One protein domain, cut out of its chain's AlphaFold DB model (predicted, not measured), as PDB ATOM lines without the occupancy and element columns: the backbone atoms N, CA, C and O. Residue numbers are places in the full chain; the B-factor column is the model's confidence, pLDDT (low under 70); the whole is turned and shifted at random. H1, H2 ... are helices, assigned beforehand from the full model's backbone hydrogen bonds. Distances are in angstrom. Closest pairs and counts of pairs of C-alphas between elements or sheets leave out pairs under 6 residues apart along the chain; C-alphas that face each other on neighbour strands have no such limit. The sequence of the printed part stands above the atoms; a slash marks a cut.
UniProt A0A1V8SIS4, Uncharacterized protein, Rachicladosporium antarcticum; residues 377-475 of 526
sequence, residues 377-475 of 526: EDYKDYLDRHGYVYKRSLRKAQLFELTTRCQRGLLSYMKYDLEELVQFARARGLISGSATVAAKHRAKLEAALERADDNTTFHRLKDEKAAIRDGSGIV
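AT A GLANCE: This is residues 377 to 475 of the 526 residues of an uncharacterized protein of Rachicladosporium antarcticum (UniProt A0A1V8SIS4). A long helix, H5, packs on H3 with its first residues, 442 to 449, and its far part sticks out from the body as a free arm, residues 458 to 475, of which 458 to 469 belong to H5. Short H4 lies near both H3 and H5 in this lobe, while H1 and H2, side by side, make a second small lobe joined to the first by the link of residues 408 to 417. The 99 printed residues hold five named helices, in the order H1, H2, H3, H4, H5, and no named strand; the class is all helix. The whole is loose, with a radius of gyration of the C-alphas of 16.6 A, and flat, spanning 50 by 38 by 20 A.

IN THESE COORDINATES: H5, residues 442 to 469, is the longest helix, 40.1 A from C-alpha 442 at (108.982, 101.488, 110.400) to C-alpha 469 at (97.128, 64.971, 98.802). H3 is residues 418 to 427, 14.2 A long, and H4 is residues 436 to 440, 7.9 A. H2 is residues 396 to 407, 16.4 A long. H1, residues 377 to 385, is 12.1 A long and begins with C-alpha 377 at (105.678, 107.785, 84.848).

HOW THE PARTS SIT: H5 has a kink of 32 degrees near residue 457. H5 touches H3 with residues 442 to 449 alone; the closest C-alphas, of Ala 425 and Leu 449, are 6.3 A apart. These two helices run the same way at a shallow tilt of 17 degrees. H4 is close to H3 but not clearly touching, the closest C-alphas being those of Val 422 and Ala 439, 7.2 A apart. H4 is also close to H5 but not clearly touching, with the C-alphas of Ala 439 and Leu 445 closest at 7.3 A. H1 and H2 touch, their closest C-alphas, of Tyr 379 and Leu 399, being 6.1 A apart, and run the same way at a shallow tilt of 32 degrees. H2 is apart from H3, H4 and H5, and H1 is apart from the same three. Every O i to N i+4 pair is within hydrogen-bond range in H1, H2 and H3; H5 has 21 of 24, and H4 has 0 of 1, with 0 of 2 O i to N i+3 pairs within range.

THE WHOLE: The C-alphas farthest apart are those of Ser 393 and Gly 471, at 50.2 A. Without the stretch that stands free, the body has 81 residues and spans 42 by 26 by 19 A. The printed part has no cut; the link from H4 to H5 is tight, the other three are short, and no link is long. The mean pLDDT of the printed part is 82.8, and it is under 70 in residues 434 to 440 and 457 to 475.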
ATOM      1  N   GLU A 377     106.859 106.929  84.884       95.75
ATOM      2  CA  GLU A 377     105.678 107.785  84.848       95.75
ATOM      3  C   GLU A 377     104.391 106.965  84.686       95.75
ATOM      4  O   GLU A 377     103.423 107.224  85.390       95.75
ATOM      5  N   ASP A 378     104.407 105.901  83.876       93.69
ATOM      6  CA  ASP A 378     103.240 105.028  83.680       93.69
ATOM      7  C   ASP A 378     102.810 104.340  84.990       93.69
ATOM      8  O   ASP A 378     101.617 104.224  85.282       93.69
ATOM      9  N   TYR A 379     103.781 103.897  85.800       95.88
ATOM     10  CA  TYR A 379     103.502 103.305  87.113       95.88
ATOM     11  C   TYR A 379     102.965 104.345  88.099       95.88
ATOM     12  O   TYR A 379     102.041 104.050  88.853       95.88
ATOM     13  N   LYS A 380     103.528 105.559  88.088       96.62
ATOM     14  CA  LYS A 380     103.082 106.675  88.934       96.62
ATOM     15  C   LYS A 380     101.633 107.047  88.626       96.62
ATOM     16  O   LYS A 380     100.793 106.974  89.516       96.62
ATOM     17  N   ASP A 381     101.326 107.281  87.351       95.50
ATOM     18  CA  ASP A 381      99.978 107.607  86.877       95.50
ATOM     19  C   ASP A 381      98.962 106.506  87.197       95.50
ATOM     20  O   ASP A 381      97.782 106.782  87.422       95.50
ATOM     21  N   TYR A 382      99.380 105.238  87.165       95.00
ATOM     22  CA  TYR A 382      98.524 104.124  87.564       95.00
ATOM     23  C   TYR A 382      98.234 104.156  89.068       95.00
ATOM     24  O   TYR A 382      97.071 104.121  89.467       95.00
ATOM     25  N   LEU A 383      99.271 104.257  89.903       96.19
ATOM     26  CA  LEU A 383      99.118 104.304  91.359       96.19
ATOM     27  C   LEU A 383      98.281 105.516  91.798       96.19
ATOM     28  O   LEU A 383      97.382 105.350  92.622       96.19
ATOM     29  N   ASP A 384      98.488 106.686  91.189       95.56
ATOM     30  CA  ASP A 384      97.725 107.907  91.474       95.56
ATOM     31  C   ASP A 384      96.236 107.751  91.108       95.56
ATOM     32  O   ASP A 384      95.362 108.058  91.922       95.56
ATOM     33  N   ARG A 385      95.920 107.174  89.936       94.94
ATOM     34  CA  ARG A 385      94.530 106.875  89.522       94.94
ATOM     35  C   ARG A 385      93.807 105.908  90.457       94.94
ATOM     36  O   ARG A 385      92.584 105.966  90.562       94.94
ATOM     37  N   HIS A 386      94.548 105.025  91.120       93.38
ATOM     38  CA  HIS A 386      94.011 104.055  92.073       93.38
ATOM     39  C   HIS A 386      94.132 104.507  93.539       93.38
ATOM     40  O   HIS A 386      93.802 103.737  94.439       93.38
ATOM     41  N   GLY A 387      94.582 105.742  93.796       94.56
ATOM     42  CA  GLY A 387      94.699 106.304  95.145       94.56
ATOM     43  C   GLY A 387      95.782 105.655  96.016       94.56
ATOM     44  O   GLY A 387      95.693 105.709  97.245       94.56
ATOM     45  N   TYR A 388      96.793 105.022  95.411       95.81
ATOM     46  CA  TYR A 388      97.915 104.414  96.127       95.81
ATOM     47  C   TYR A 388      98.965 105.463  96.487       95.81
ATOM     48  O   TYR A 388      99.497 106.154  95.625       95.81
ATOM     49  N   VAL A 389      99.320 105.534  97.771       94.94
ATOM     50  CA  VAL A 389     100.389 106.419  98.253       94.94
ATOM     51  C   VAL A 389     101.744 105.735  98.070       94.94
ATOM     52  O   VAL A 389     101.925 104.584  98.480       94.94
ATOM     53  N   TYR A 390     102.699 106.454  97.477       95.56
ATOM     54  CA  TYR A 390     104.069 105.998  97.239       95.56
ATOM     55  C   TYR A 390     105.077 107.154  97.374       95.56
ATOM     56  O   TYR A 390     104.730 108.330  97.244       95.56
ATOM     57  N   LYS A 391     106.359 106.846  97.621       95.12
ATOM     58  CA  LYS A 391     107.423 107.868  97.644       95.12
ATOM     59  C   LYS A 391     107.830 108.232  96.212       95.12
ATOM     60  O   LYS A 391     108.164 107.359  95.414       95.12
ATOM     61  N   ARG A 392     107.887 109.526  95.878       94.00
ATOM     62  CA  ARG A 392     108.249 109.994  94.519       94.00
ATOM     63  C   ARG A 392     109.648 109.563  94.052       94.00
ATOM     64  O   ARG A 392     109.878 109.499  92.844       94.00
ATOM     65  N   SER A 393     110.544 109.262  94.996       95.19
ATOM     66  CA  SER A 393     111.929 108.820  94.780       95.19
ATOM     67  C   SER A 393     112.099 107.303  94.608       95.19
ATOM     68  O   SER A 393     113.232 106.829  94.511       95.19
ATOM     69  N   LEU A 394     111.012 106.522  94.580       94.88
ATOM     70  CA  LEU A 394     111.107 105.076  94.376       94.88
ATOM     71  C   LEU A 394     111.704 104.735  93.010       94.88
ATOM     72  O   LEU A 394     111.383 105.340  91.985       94.88
ATOM     73  N   ARG A 395     112.557 103.707  92.998       96.31
ATOM     74  CA  ARG A 395     113.118 103.163  91.758       96.31
ATOM     75  C   ARG A 395     112.015 102.466  90.959       96.31
ATOM     76  O   ARG A 395     111.077 101.915  91.533       96.31
ATOM     77  N   LYS A 396     112.192 102.371  89.636       95.12
ATOM     78  CA  LYS A 396     111.274 101.666  88.716       95.12
ATOM     79  C   LYS A 396     110.854 100.276  89.215       95.12
ATOM     80  O   LYS A 396     109.694  99.908  89.117       95.12
ATOM     81  N   ALA A 397     111.795  99.518  89.782       93.50
ATOM     82  CA  ALA A 397     111.530  98.199  90.353       93.50
ATOM     83  C   ALA A 397     110.516  98.232  91.505       93.50
ATOM     84  O   ALA A 397     109.620  97.406  91.544       93.50
ATOM     85  N   GLN A 398     110.630  99.203  92.410       93.75
ATOM     86  CA  GLN A 398     109.742  99.325  93.566       93.75
ATOM     87  C   GLN A 398     108.350  99.819  93.152       93.75
ATOM     88  O   GLN A 398     107.350  99.369  93.700       93.75
ATOM     89  N   LEU A 399     108.276 100.704  92.152       95.69
ATOM     90  CA  LEU A 399     107.001 101.136  91.567       95.69
ATOM     91  C   LEU A 399     106.272  99.987  90.861       95.69
ATOM     92  O   LEU A 399     105.052  99.879  90.972       95.69
ATOM     93  N   PHE A 400     107.016  99.109  90.182       95.06
ATOM     94  CA  PHE A 400     106.475  97.882  89.601       95.06
ATOM     95  C   PHE A 400     105.880  96.967  90.681       95.06
ATOM     96  O   PHE A 400     104.723  96.572  90.556       95.06
ATOM     97  N   GLU A 401     106.604  96.704  91.776       92.94
ATOM     98  CA  GLU A 401     106.083  95.889  92.889       92.94
ATOM     99  C   GLU A 401     104.824  96.500  93.523       92.94
ATOM    100  O   GLU A 401     103.824  95.806  93.715       92.94
ATOM    101  N   LEU A 402     104.811  97.814  93.774       94.50
ATOM    102  CA  LEU A 402     103.623  98.505  94.291       94.50
ATOM    103  C   LEU A 402     102.434  98.425  93.330       94.50
ATOM    104  O   LEU A 402     101.296  98.263  93.766       94.50
ATOM    105  N   THR A 403     102.684  98.506  92.024       95.00
ATOM    106  CA  THR A 403     101.645  98.371  90.994       95.00
ATOM    107  C   THR A 403     101.069  96.959  90.974       95.00
ATOM    108  O   THR A 403      99.852  96.791  90.883       95.00
ATOM    109  N   THR A 404     101.916  95.943  91.132       92.25
ATOM    110  CA  THR A 404     101.496  94.543  91.260       92.25
ATOM    111  C   THR A 404     100.668  94.324  92.528       92.25
ATOM    112  O   THR A 404      99.615  93.690  92.466       92.25
ATOM    113  N   ARG A 405     101.071  94.901  93.669       94.12
ATOM    114  CA  ARG A 405     100.272  94.882  94.908       94.12
ATOM    115  C   ARG A 405      98.913  95.560  94.717       94.12
ATOM    116  O   ARG A 405      97.892  94.974  95.068       94.12
ATOM    117  N   CYS A 406      98.893  96.728  94.073       94.25
ATOM    118  CA  CYS A 406      97.672  97.457  93.734       94.25
ATOM    119  C   CYS A 406      96.709  96.618  92.881       94.25
ATOM    120  O   CYS A 406      95.522  96.527  93.191       94.25
ATOM    121  N   GLN A 407      97.223  95.927  91.861       91.44
ATOM    122  CA  GLN A 407      96.437  95.026  91.008       91.44
ATOM    123  C   GLN A 407      95.871  93.816  91.759       91.44
ATOM    124  O   GLN A 407      94.810  93.316  91.395       91.44
ATOM    125  N   ARG A 408      96.552  93.365  92.818       89.81
ATOM    126  CA  ARG A 408      96.076  92.300  93.715       89.81
ATOM    127  C   ARG A 408      95.103  92.803  94.787       89.81
ATOM    128  O   ARG A 408      94.605  91.994  95.561       89.81
ATOM    129  N   GLY A 409      94.849  94.111  94.860       93.19
ATOM    130  CA  GLY A 409      94.037  94.717  95.918       93.19
ATOM    131  C   GLY A 409      94.718  94.728  97.292       93.19
ATOM    132  O   GLY A 409      94.035  94.860  98.303       93.19
ATOM    133  N   LEU A 410      96.047  94.581  97.346       94.31
ATOM    134  CA  LEU A 410      96.816  94.584  98.593       94.31
ATOM    135  C   LEU A 410      97.200  96.006  99.001       94.31
ATOM    136  O   LEU A 410      97.798  96.736  98.219       94.31
ATOM    137  N   LEU A 411      96.938  96.362 100.259       93.94
ATOM    138  CA  LEU A 411      97.193  97.699 100.798       93.94
ATOM    139  C   LEU A 411      98.661  98.146 100.640       93.94
ATOM    140  O   LEU A 411      99.603  97.352 100.761       93.94
ATOM    141  N   SER A 412      98.844  99.454 100.421       94.94
ATOM    142  CA  SER A 412     100.139 100.134 100.548       94.94
ATOM    143  C   SER A 412     100.350 100.568 101.995       94.94
ATOM    144  O   SER A 412      99.662 101.463 102.489       94.94
ATOM    145  N   TYR A 413     101.336  99.973 102.665       95.44
ATOM    146  CA  TYR A 413     101.661 100.297 104.057       95.44
ATOM    147  C   TYR A 413     102.296 101.682 104.237       95.44
ATOM    148  O   TYR A 413     102.339 102.207 105.346       95.44
ATOM    149  N   MET A 414     102.716 102.331 103.147       93.00
ATOM    150  CA  MET A 414     103.342 103.656 103.197       93.00
ATOM    151  C   MET A 414     102.390 104.775 103.642       93.00
ATOM    152  O   MET A 414     102.867 105.829 104.057       93.00
ATOM    153  N   LYS A 415     101.068 104.576 103.547       94.31
ATOM    154  CA  LYS A 415     100.067 105.578 103.952       94.31
ATOM    155  C   LYS A 415      99.853 105.633 105.467       94.31
ATOM    156  O   LYS A 415      99.454 106.675 105.973       94.31
ATOM    157  N   TYR A 416     100.102 104.526 106.154       95.31
ATOM    158  CA  TYR A 416      99.722 104.345 107.547       95.31
ATOM    159  C   TYR A 416     100.809 104.859 108.490       95.31
ATOM    160  O   TYR A 416     101.994 104.917 108.126       95.31
ATOM    161  N   ASP A 417     100.413 105.268 109.687       94.62
ATOM    162  CA  ASP A 417     101.362 105.629 110.735       94.62
ATOM    163  C   ASP A 417     101.934 104.384 111.440       94.62
ATOM    164  O   ASP A 417     101.621 103.238 111.112       94.62
ATOM    165  N   LEU A 418     102.863 104.587 112.377       93.62
ATOM    166  CA  LEU A 418     103.514 103.466 113.053       93.62
ATOM    167  C   LEU A 418     102.539 102.660 113.930       93.62
ATOM    168  O   LEU A 418     102.725 101.453 114.074       93.62
ATOM    169  N   GLU A 419     101.527 103.303 114.509       92.81
ATOM    170  CA  GLU A 419     100.565 102.653 115.395       92.81
ATOM    171  C   GLU A 419      99.662 101.705 114.601       92.81
ATOM    172  O   GLU A 419      99.540 100.527 114.950       92.81
ATOM    173  N   GLU A 420      99.141 102.171 113.468       95.38
ATOM    174  CA  GLU A 420      98.364 101.367 112.523       95.38
ATOM    175  C   GLU A 420      99.181 100.185 111.980       95.38
ATOM    176  O   GLU A 420      98.700  99.049 111.933       95.38
ATOM    177  N   LEU A 421     100.456 100.402 111.630       95.62
ATOM    178  CA  LEU A 421     101.340  99.318 111.186       95.62
ATOM    179  C   LEU A 421     101.549  98.256 112.274       95.62
ATOM    180  O   LEU A 421     101.572  97.060 111.972       95.62
ATOM    181  N   VAL A 422     101.676  98.661 113.540       93.12
ATOM    182  CA  VAL A 422     101.776  97.721 114.666       93.12
ATOM    183  C   VAL A 422     100.471  96.941 114.836       93.12
ATOM    184  O   VAL A 422     100.524  95.730 115.066       93.12
ATOM    185  N   GLN A 423      99.310  97.579 114.667       93.69
ATOM    186  CA  GLN A 423      98.014  96.891 114.690       93.69
ATOM    187  C   GLN A 423      97.906  95.854 113.563       93.69
ATOM    188  O   GLN A 423      97.572  94.696 113.829       93.69
ATOM    189  N   PHE A 424      98.279  96.208 112.328       95.56
ATOM    190  CA  PHE A 424      98.306  95.265 111.205       95.56
ATOM    191  C   PHE A 424      99.259  94.091 111.435       95.56
ATOM    192  O   PHE A 424      98.964  92.971 111.010       95.56
ATOM    193  N   ALA A 425     100.394  94.337 112.090       94.31
ATOM    194  CA  ALA A 425     101.387  93.311 112.374       94.31
ATOM    195  C   ALA A 425     100.920  92.363 113.483       94.31
ATOM    196  O   ALA A 425     101.107  91.153 113.356       94.31
ATOM    197  N   ARG A 426     100.243  92.880 114.517       92.94
ATOM    198  CA  ARG A 426      99.573  92.060 115.541       92.94
ATOM    199  C   ARG A 426      98.466  91.202 114.936       92.94
ATOM    200  O   ARG A 426      98.431  90.006 115.198       92.94
ATOM    201  N   ALA A 427      97.628  91.776 114.071       93.81
ATOM    202  CA  ALA A 427      96.553  91.045 113.391       93.81
ATOM    203  C   ALA A 427      97.072  89.884 112.519       93.81
ATOM    204  O   ALA A 427      96.373  88.896 112.322       93.81
ATOM    205  N   ARG A 428      98.310  89.990 112.019       93.12
ATOM    206  CA  ARG A 428      98.994  88.946 111.235       93.12
ATOM    207  C   ARG A 428      99.895  88.030 112.069       93.12
ATOM    208  O   ARG A 428     100.600  87.208 111.497       93.12
ATOM    209  N   GLY A 429      99.923  88.189 113.394       93.56
ATOM    210  CA  GLY A 429     100.779  87.398 114.283       93.56
ATOM    211  C   GLY A 429     102.284  87.638 114.099       93.56
ATOM    212  O   GLY A 429     103.086  86.803 114.502       93.56
ATOM    213  N   LEU A 430     102.695  88.760 113.494       91.75
ATOM    214  CA  LEU A 430     104.113  89.104 113.294       91.75
ATOM    215  C   LEU A 430     104.780  89.652 114.564       91.75
ATOM    216  O   LEU A 430     106.007  89.723 114.633       91.75
ATOM    217  N   ILE A 431     103.984  90.078 115.549       91.19
ATOM    218  CA  ILE A 431     104.445  90.597 116.839       91.19
ATOM    219  C   ILE A 431     103.651  89.894 117.942       91.19
ATOM    220  O   ILE A 431     102.434  90.057 118.017       91.19
ATOM    221  N   SER A 432     104.348  89.170 118.820       82.00
ATOM    222  CA  SER A 432     103.774  88.538 120.014       82.00
ATOM    223  C   SER A 432     104.231  89.293 121.266       82.00
ATOM    224  O   SER A 432     105.428  89.450 121.496       82.00
ATOM    225  N   GLY A 433     103.284  89.762 122.083       77.38
ATOM    226  CA  GLY A 433     103.556  90.399 123.381       77.38
ATOM    227  C   GLY A 433     103.823  91.913 123.352       77.38
ATOM    228  O   GLY A 433     103.721  92.579 122.320       77.38
ATOM    229  N   SER A 434     104.162  92.472 124.520       62.59
ATOM    230  CA  SER A 434     104.387  93.910 124.765       62.59
ATOM    231  C   SER A 434     105.718  94.442 124.208       62.59
ATOM    232  O   SER A 434     106.276  95.397 124.747       62.59
ATOM    233  N   ALA A 435     106.256  93.825 123.150       58.31
ATOM    234  CA  ALA A 435     107.560  94.136 122.570       58.31
ATOM    235  C   ALA A 435     107.554  95.495 121.839       58.31
ATOM    236  O   ALA A 435     107.612  95.583 120.613       58.31
ATOM    237  N   THR A 436     107.531  96.579 122.611       59.66
ATOM    238  CA  THR A 436     107.695  97.974 122.170       59.66
ATOM    239  C   THR A 436     109.053  98.222 121.503       59.66
ATOM    240  O   THR A 436     109.201  99.152 120.713       59.66
ATOM    241  N   VAL A 437     110.043  97.355 121.745       56.47
ATOM    242  CA  VAL A 437     111.416  97.507 121.237       56.47
ATOM    243  C   VAL A 437     111.535  97.207 119.731       56.47
ATOM    244  O   VAL A 437     112.375  97.800 119.058       56.47
ATOM    245  N   ALA A 438     110.657  96.375 119.152       54.53
ATOM    246  CA  ALA A 438     110.694  96.040 117.719       54.53
ATOM    247  C   ALA A 438     110.049  97.109 116.806       54.53
ATOM    248  O   ALA A 438     110.296  97.118 115.599       54.53
ATOM    249  N   ALA A 439     109.274  98.043 117.372       59.78
ATOM    250  CA  ALA A 439     108.541  99.070 116.628       59.78
ATOM    251  C   ALA A 439     109.414 100.251 116.156       59.78
ATOM    252  O   ALA A 439     108.953 101.081 115.380       59.78
ATOM    253  N   LYS A 440     110.690 100.339 116.560       69.00
ATOM    254  CA  LYS A 440     111.540 101.495 116.207       69.00
ATOM    255  C   LYS A 440     111.894 101.594 114.718       69.00
ATOM    256  O   LYS A 440     112.295 102.660 114.260       69.00
ATOM    257  N   HIS A 441     111.718 100.528 113.937       86.19
ATOM    258  CA  HIS A 441     112.061 100.524 112.513       86.19
ATOM    259  C   HIS A 441     110.829 100.328 111.628       86.19
ATOM    260  O   HIS A 441     110.564  99.221 111.159       86.19
ATOM    261  N   ARG A 442     110.127 101.431 111.332       91.06
ATOM    262  CA  ARG A 442     108.982 101.488 110.400       91.06
ATOM    263  C   ARG A 442     109.217 100.688 109.112       91.06
ATOM    264  O   ARG A 442     108.407  99.840 108.767       91.06
ATOM    265  N   ALA A 443     110.362 100.879 108.451       90.25
ATOM    266  CA  ALA A 443     110.689 100.178 107.204       90.25
ATOM    267  C   ALA A 443     110.786  98.647 107.363       90.25
ATOM    268  O   ALA A 443     110.435  97.901 106.452       90.25
ATOM    269  N   LYS A 444     111.244  98.159 108.527       91.44
ATOM    270  CA  LYS A 444     111.315  96.719 108.815       91.44
ATOM    271  C   LYS A 444     109.915  96.135 109.007       91.44
ATOM    272  O   LYS A 444     109.672  95.011 108.578       91.44
ATOM    273  N   LEU A 445     109.018  96.909 109.622       93.06
ATOM    274  CA  LEU A 445     107.625  96.538 109.842       93.06
ATOM    275  C   LEU A 445     106.831  96.522 108.529       93.06
ATOM    276  O   LEU A 445     106.184  95.521 108.241       93.06
ATOM    277  N   GLU A 446     106.970  97.560 107.698       94.25
ATOM    278  CA  GLU A 446     106.412  97.613 106.336       94.25
ATOM    279  C   GLU A 446     106.853  96.380 105.527       94.25
ATOM    280  O   GLU A 446     106.018  95.610 105.064       94.25
ATOM    281  N   ALA A 447     108.159  96.103 105.466       91.75
ATOM    282  CA  ALA A 447     108.683  94.955 104.723       91.75
ATOM    283  C   ALA A 447     108.267  93.588 105.303       91.75
ATOM    284  O   ALA A 447     108.294  92.583 104.590       91.75
ATOM    285  N   ALA A 448     107.966  93.496 106.603       93.88
ATOM    286  CA  ALA A 448     107.471  92.266 107.223       93.88
ATOM    287  C   ALA A 448     105.992  92.036 106.891       93.88
ATOM    288  O   ALA A 448     105.613  90.915 106.559       93.88
ATOM    289  N   LEU A 449     105.187  93.099 106.924       95.69
ATOM    290  CA  LEU A 449     103.782  93.083 106.532       95.69
ATOM    291  C   LEU A 449     103.607  92.749 105.050       95.69
ATOM    292  O   LEU A 449     102.800  91.885 104.715       95.69
ATOM    293  N   GLU A 450     104.403  93.366 104.173       94.25
ATOM    294  CA  GLU A 450     104.386  93.069 102.737       94.25
ATOM    295  C   GLU A 450     104.699  91.594 102.474       94.25
ATOM    296  O   GLU A 450     103.915  90.914 101.811       94.25
ATOM    297  N   ARG A 451     105.769  91.067 103.091       92.56
ATOM    298  CA  ARG A 451     106.117  89.641 103.012       92.56
ATOM    299  C   ARG A 451     105.035  88.732 103.580       92.56
ATOM    300  O   ARG A 451     104.845  87.646 103.051       92.56
ATOM    301  N   ALA A 452     104.341  89.133 104.643       94.62
ATOM    302  CA  ALA A 452     103.255  88.344 105.216       94.62
ATOM    303  C   ALA A 452     102.033  88.286 104.285       94.62
ATOM    304  O   ALA A 452     101.456  87.214 104.109       94.62
ATOM    305  N   ASP A 453     101.665  89.395 103.640       94.25
ATOM    306  CA  ASP A 453     100.594  89.413 102.632       94.25
ATOM    307  C   ASP A 453     100.958  88.566 101.405       94.25
ATOM    308  O   ASP A 453     100.148  87.785 100.901       94.25
ATOM    309  N   ASP A 454     102.204  88.672 100.942       87.38
ATOM    310  CA  ASP A 454     102.677  87.872  99.817       87.38
ATOM    311  C   ASP A 454     102.703  86.383 100.203       87.38
ATOM    312  O   ASP A 454     102.148  85.543  99.495       87.38
ATOM    313  N   ASN A 455     103.236  86.040 101.378       86.81
ATOM    314  CA  ASN A 455     103.298  84.662 101.866       86.81
ATOM    315  C   ASN A 455     101.923  84.056 102.149       86.81
ATOM    316  O   ASN A 455     101.735  82.882 101.859       86.81
ATOM    317  N   THR A 456     100.954  84.805 102.676       85.25
ATOM    318  CA  THR A 456      99.579  84.296 102.856       85.25
ATOM    319  C   THR A 456      98.915  84.003 101.515       85.25
ATOM    320  O   THR A 456      98.193  83.012 101.390       85.25
ATOM    321  N   THR A 457      99.247  84.777 100.481       69.94
ATOM    322  CA  THR A 457      98.828  84.494  99.105       69.94
ATOM    323  C   THR A 457      99.472  83.201  98.567       69.94
ATOM    324  O   THR A 457      98.823  82.459  97.831       69.94
ATOM    325  N   PHE A 458     100.713  82.875  98.961       55.69
ATOM    326  CA  PHE A 458     101.453  81.696  98.473       55.69
ATOM    327  C   PHE A 458     101.300  80.409  99.306       55.69
ATOM    328  O   PHE A 458     101.234  79.325  98.728       55.69
ATOM    329  N   HIS A 459     101.253  80.474 100.637       50.78
ATOM    330  CA  HIS A 459     101.122  79.296 101.508       50.78
ATOM    331  C   HIS A 459      99.732  78.680 101.425       50.78
ATOM    332  O   HIS A 459      99.625  77.459 101.378       50.78
ATOM    333  N   ARG A 460      98.692  79.496 101.228       51.62
ATOM    334  CA  ARG A 460      97.351  78.996 100.912       51.62
ATOM    335  C   ARG A 460      97.357  78.087  99.674       51.62
ATOM    336  O   ARG A 460      96.694  77.061  99.675       51.62
ATOM    337  N   LEU A 461      98.206  78.374  98.681       47.19
ATOM    338  CA  LEU A 461      98.400  77.523  97.494       47.19
ATOM    339  C   LEU A 461      99.202  76.233  97.765       47.19
ATOM    340  O   LEU A 461      99.168  75.320  96.937       47.19
ATOM    341  N   LYS A 462      99.978  76.158  98.855       47.88
ATOM    342  CA  LYS A 462     100.751  74.966  99.258       47.88
ATOM    343  C   LYS A 462      99.971  74.079 100.227       47.88
ATOM    344  O   LYS A 462      99.970  72.868 100.034       47.88
ATOM    345  N   ASP A 463      99.280  74.659 101.199       51.44
ATOM    346  CA  ASP A 463      98.512  73.909 102.195       51.44
ATOM    347  C   ASP A 463      97.242  73.312 101.567       51.44
ATOM    348  O   ASP A 463      96.921  72.153 101.819       51.44
ATOM    349  N   GLU A 464      96.610  74.014 100.613       51.53
ATOM    350  CA  GLU A 464      95.554  73.430  99.767       51.53
ATOM    351  C   GLU A 464      96.078  72.256  98.916       51.53
ATOM    352  O   GLU A 464      95.331  71.327  98.627       51.53
ATOM    353  N   LYS A 465      97.372  72.220  98.552       47.97
ATOM    354  CA  LYS A 465      97.970  71.051  97.875       47.97
ATOM    355  C   LYS A 465      98.227  69.882  98.825       47.97
ATOM    356  O   LYS A 465      98.119  68.741  98.385       47.97
ATOM    357  N   ALA A 466      98.598  70.150 100.077       53.75
ATOM    358  CA  ALA A 466      98.863  69.114 101.075       53.75
ATOM    359  C   ALA A 466      97.559  68.453 101.554       53.75
ATOM    360  O   ALA A 466      97.442  67.235 101.485       53.75
ATOM    361  N   ALA A 467      96.532  69.243 101.886       53.97
ATOM    362  CA  ALA A 467      95.227  68.730 102.318       53.97
ATOM    363  C   ALA A 467      94.537  67.859 101.246       53.97
ATOM    364  O   ALA A 467      93.927  66.839 101.553       53.97
ATOM    365  N   ILE A 468      94.689  68.214  99.964       55.75
ATOM    366  CA  ILE A 468      94.154  67.425  98.841       55.75
ATOM    367  C   ILE A 468      94.964  66.142  98.608       55.75
ATOM    368  O   ILE A 468      94.409  65.138  98.165       55.75
ATOM    369  N   ARG A 469      96.267  66.154  98.908       57.94
ATOM    370  CA  ARG A 469      97.128  64.971  98.802       57.94
ATOM    371  C   ARG A 469      96.854  63.958  99.915       57.94
ATOM    372  O   ARG A 469      96.929  62.763  99.648       57.94
ATOM    373  N   ASP A 470      96.506  64.434 101.106       62.38
ATOM    374  CA  ASP A 470      96.333  63.591 102.293       62.38
ATOM    375  C   ASP A 470      94.878  63.127 102.499       62.38
ATOM    376  O   ASP A 470      94.582  62.417 103.457       62.38
ATOM    377  N   GLY A 471      93.954  63.504 101.604       49.56
ATOM    378  CA  GLY A 471      92.557  63.051 101.633       49.56
ATOM    379  C   GLY A 471      91.758  63.524 102.852       49.56
ATOM    380  O   GLY A 471      90.632  63.071 103.062       49.56
ATOM    381  N   SER A 472      92.307  64.437 103.655       47.00
ATOM    382  CA  SER A 472      91.641  64.987 104.829       47.00
ATOM    383  C   SER A 472      90.643  66.061 104.390       47.00
ATOM    384  O   SER A 472      90.981  67.205 104.092       47.00
ATOM    385  N   GLY A 473      89.372  65.671 104.303       41.22
ATOM    386  CA  GLY A 473      88.269  66.596 104.065       41.22
ATOM    387  C   GLY A 473      88.156  67.598 105.214       41.22
ATOM    388  O   GLY A 473      87.632  67.275 106.277       41.22
ATOM    389  N   ILE A 474      88.642  68.822 105.008       37.56
ATOM    390  CA  ILE A 474      88.444  69.918 105.957       37.56
ATOM    391  C   ILE A 474      86.995  70.409 105.823       37.56
ATOM    392  O   ILE A 474      86.636  71.056 104.838       37.56
ATOM    393  N   VAL A 475      86.166  70.130 106.830       38.72
ATOM    394  CA  VAL A 475      84.864  70.787 107.020       38.72
ATOM    395  C   VAL A 475      85.124  72.158 107.648       38.72
ATOM    396  O   VAL A 475      85.370  72.264 108.848       38.72
TER     397      VAL A 475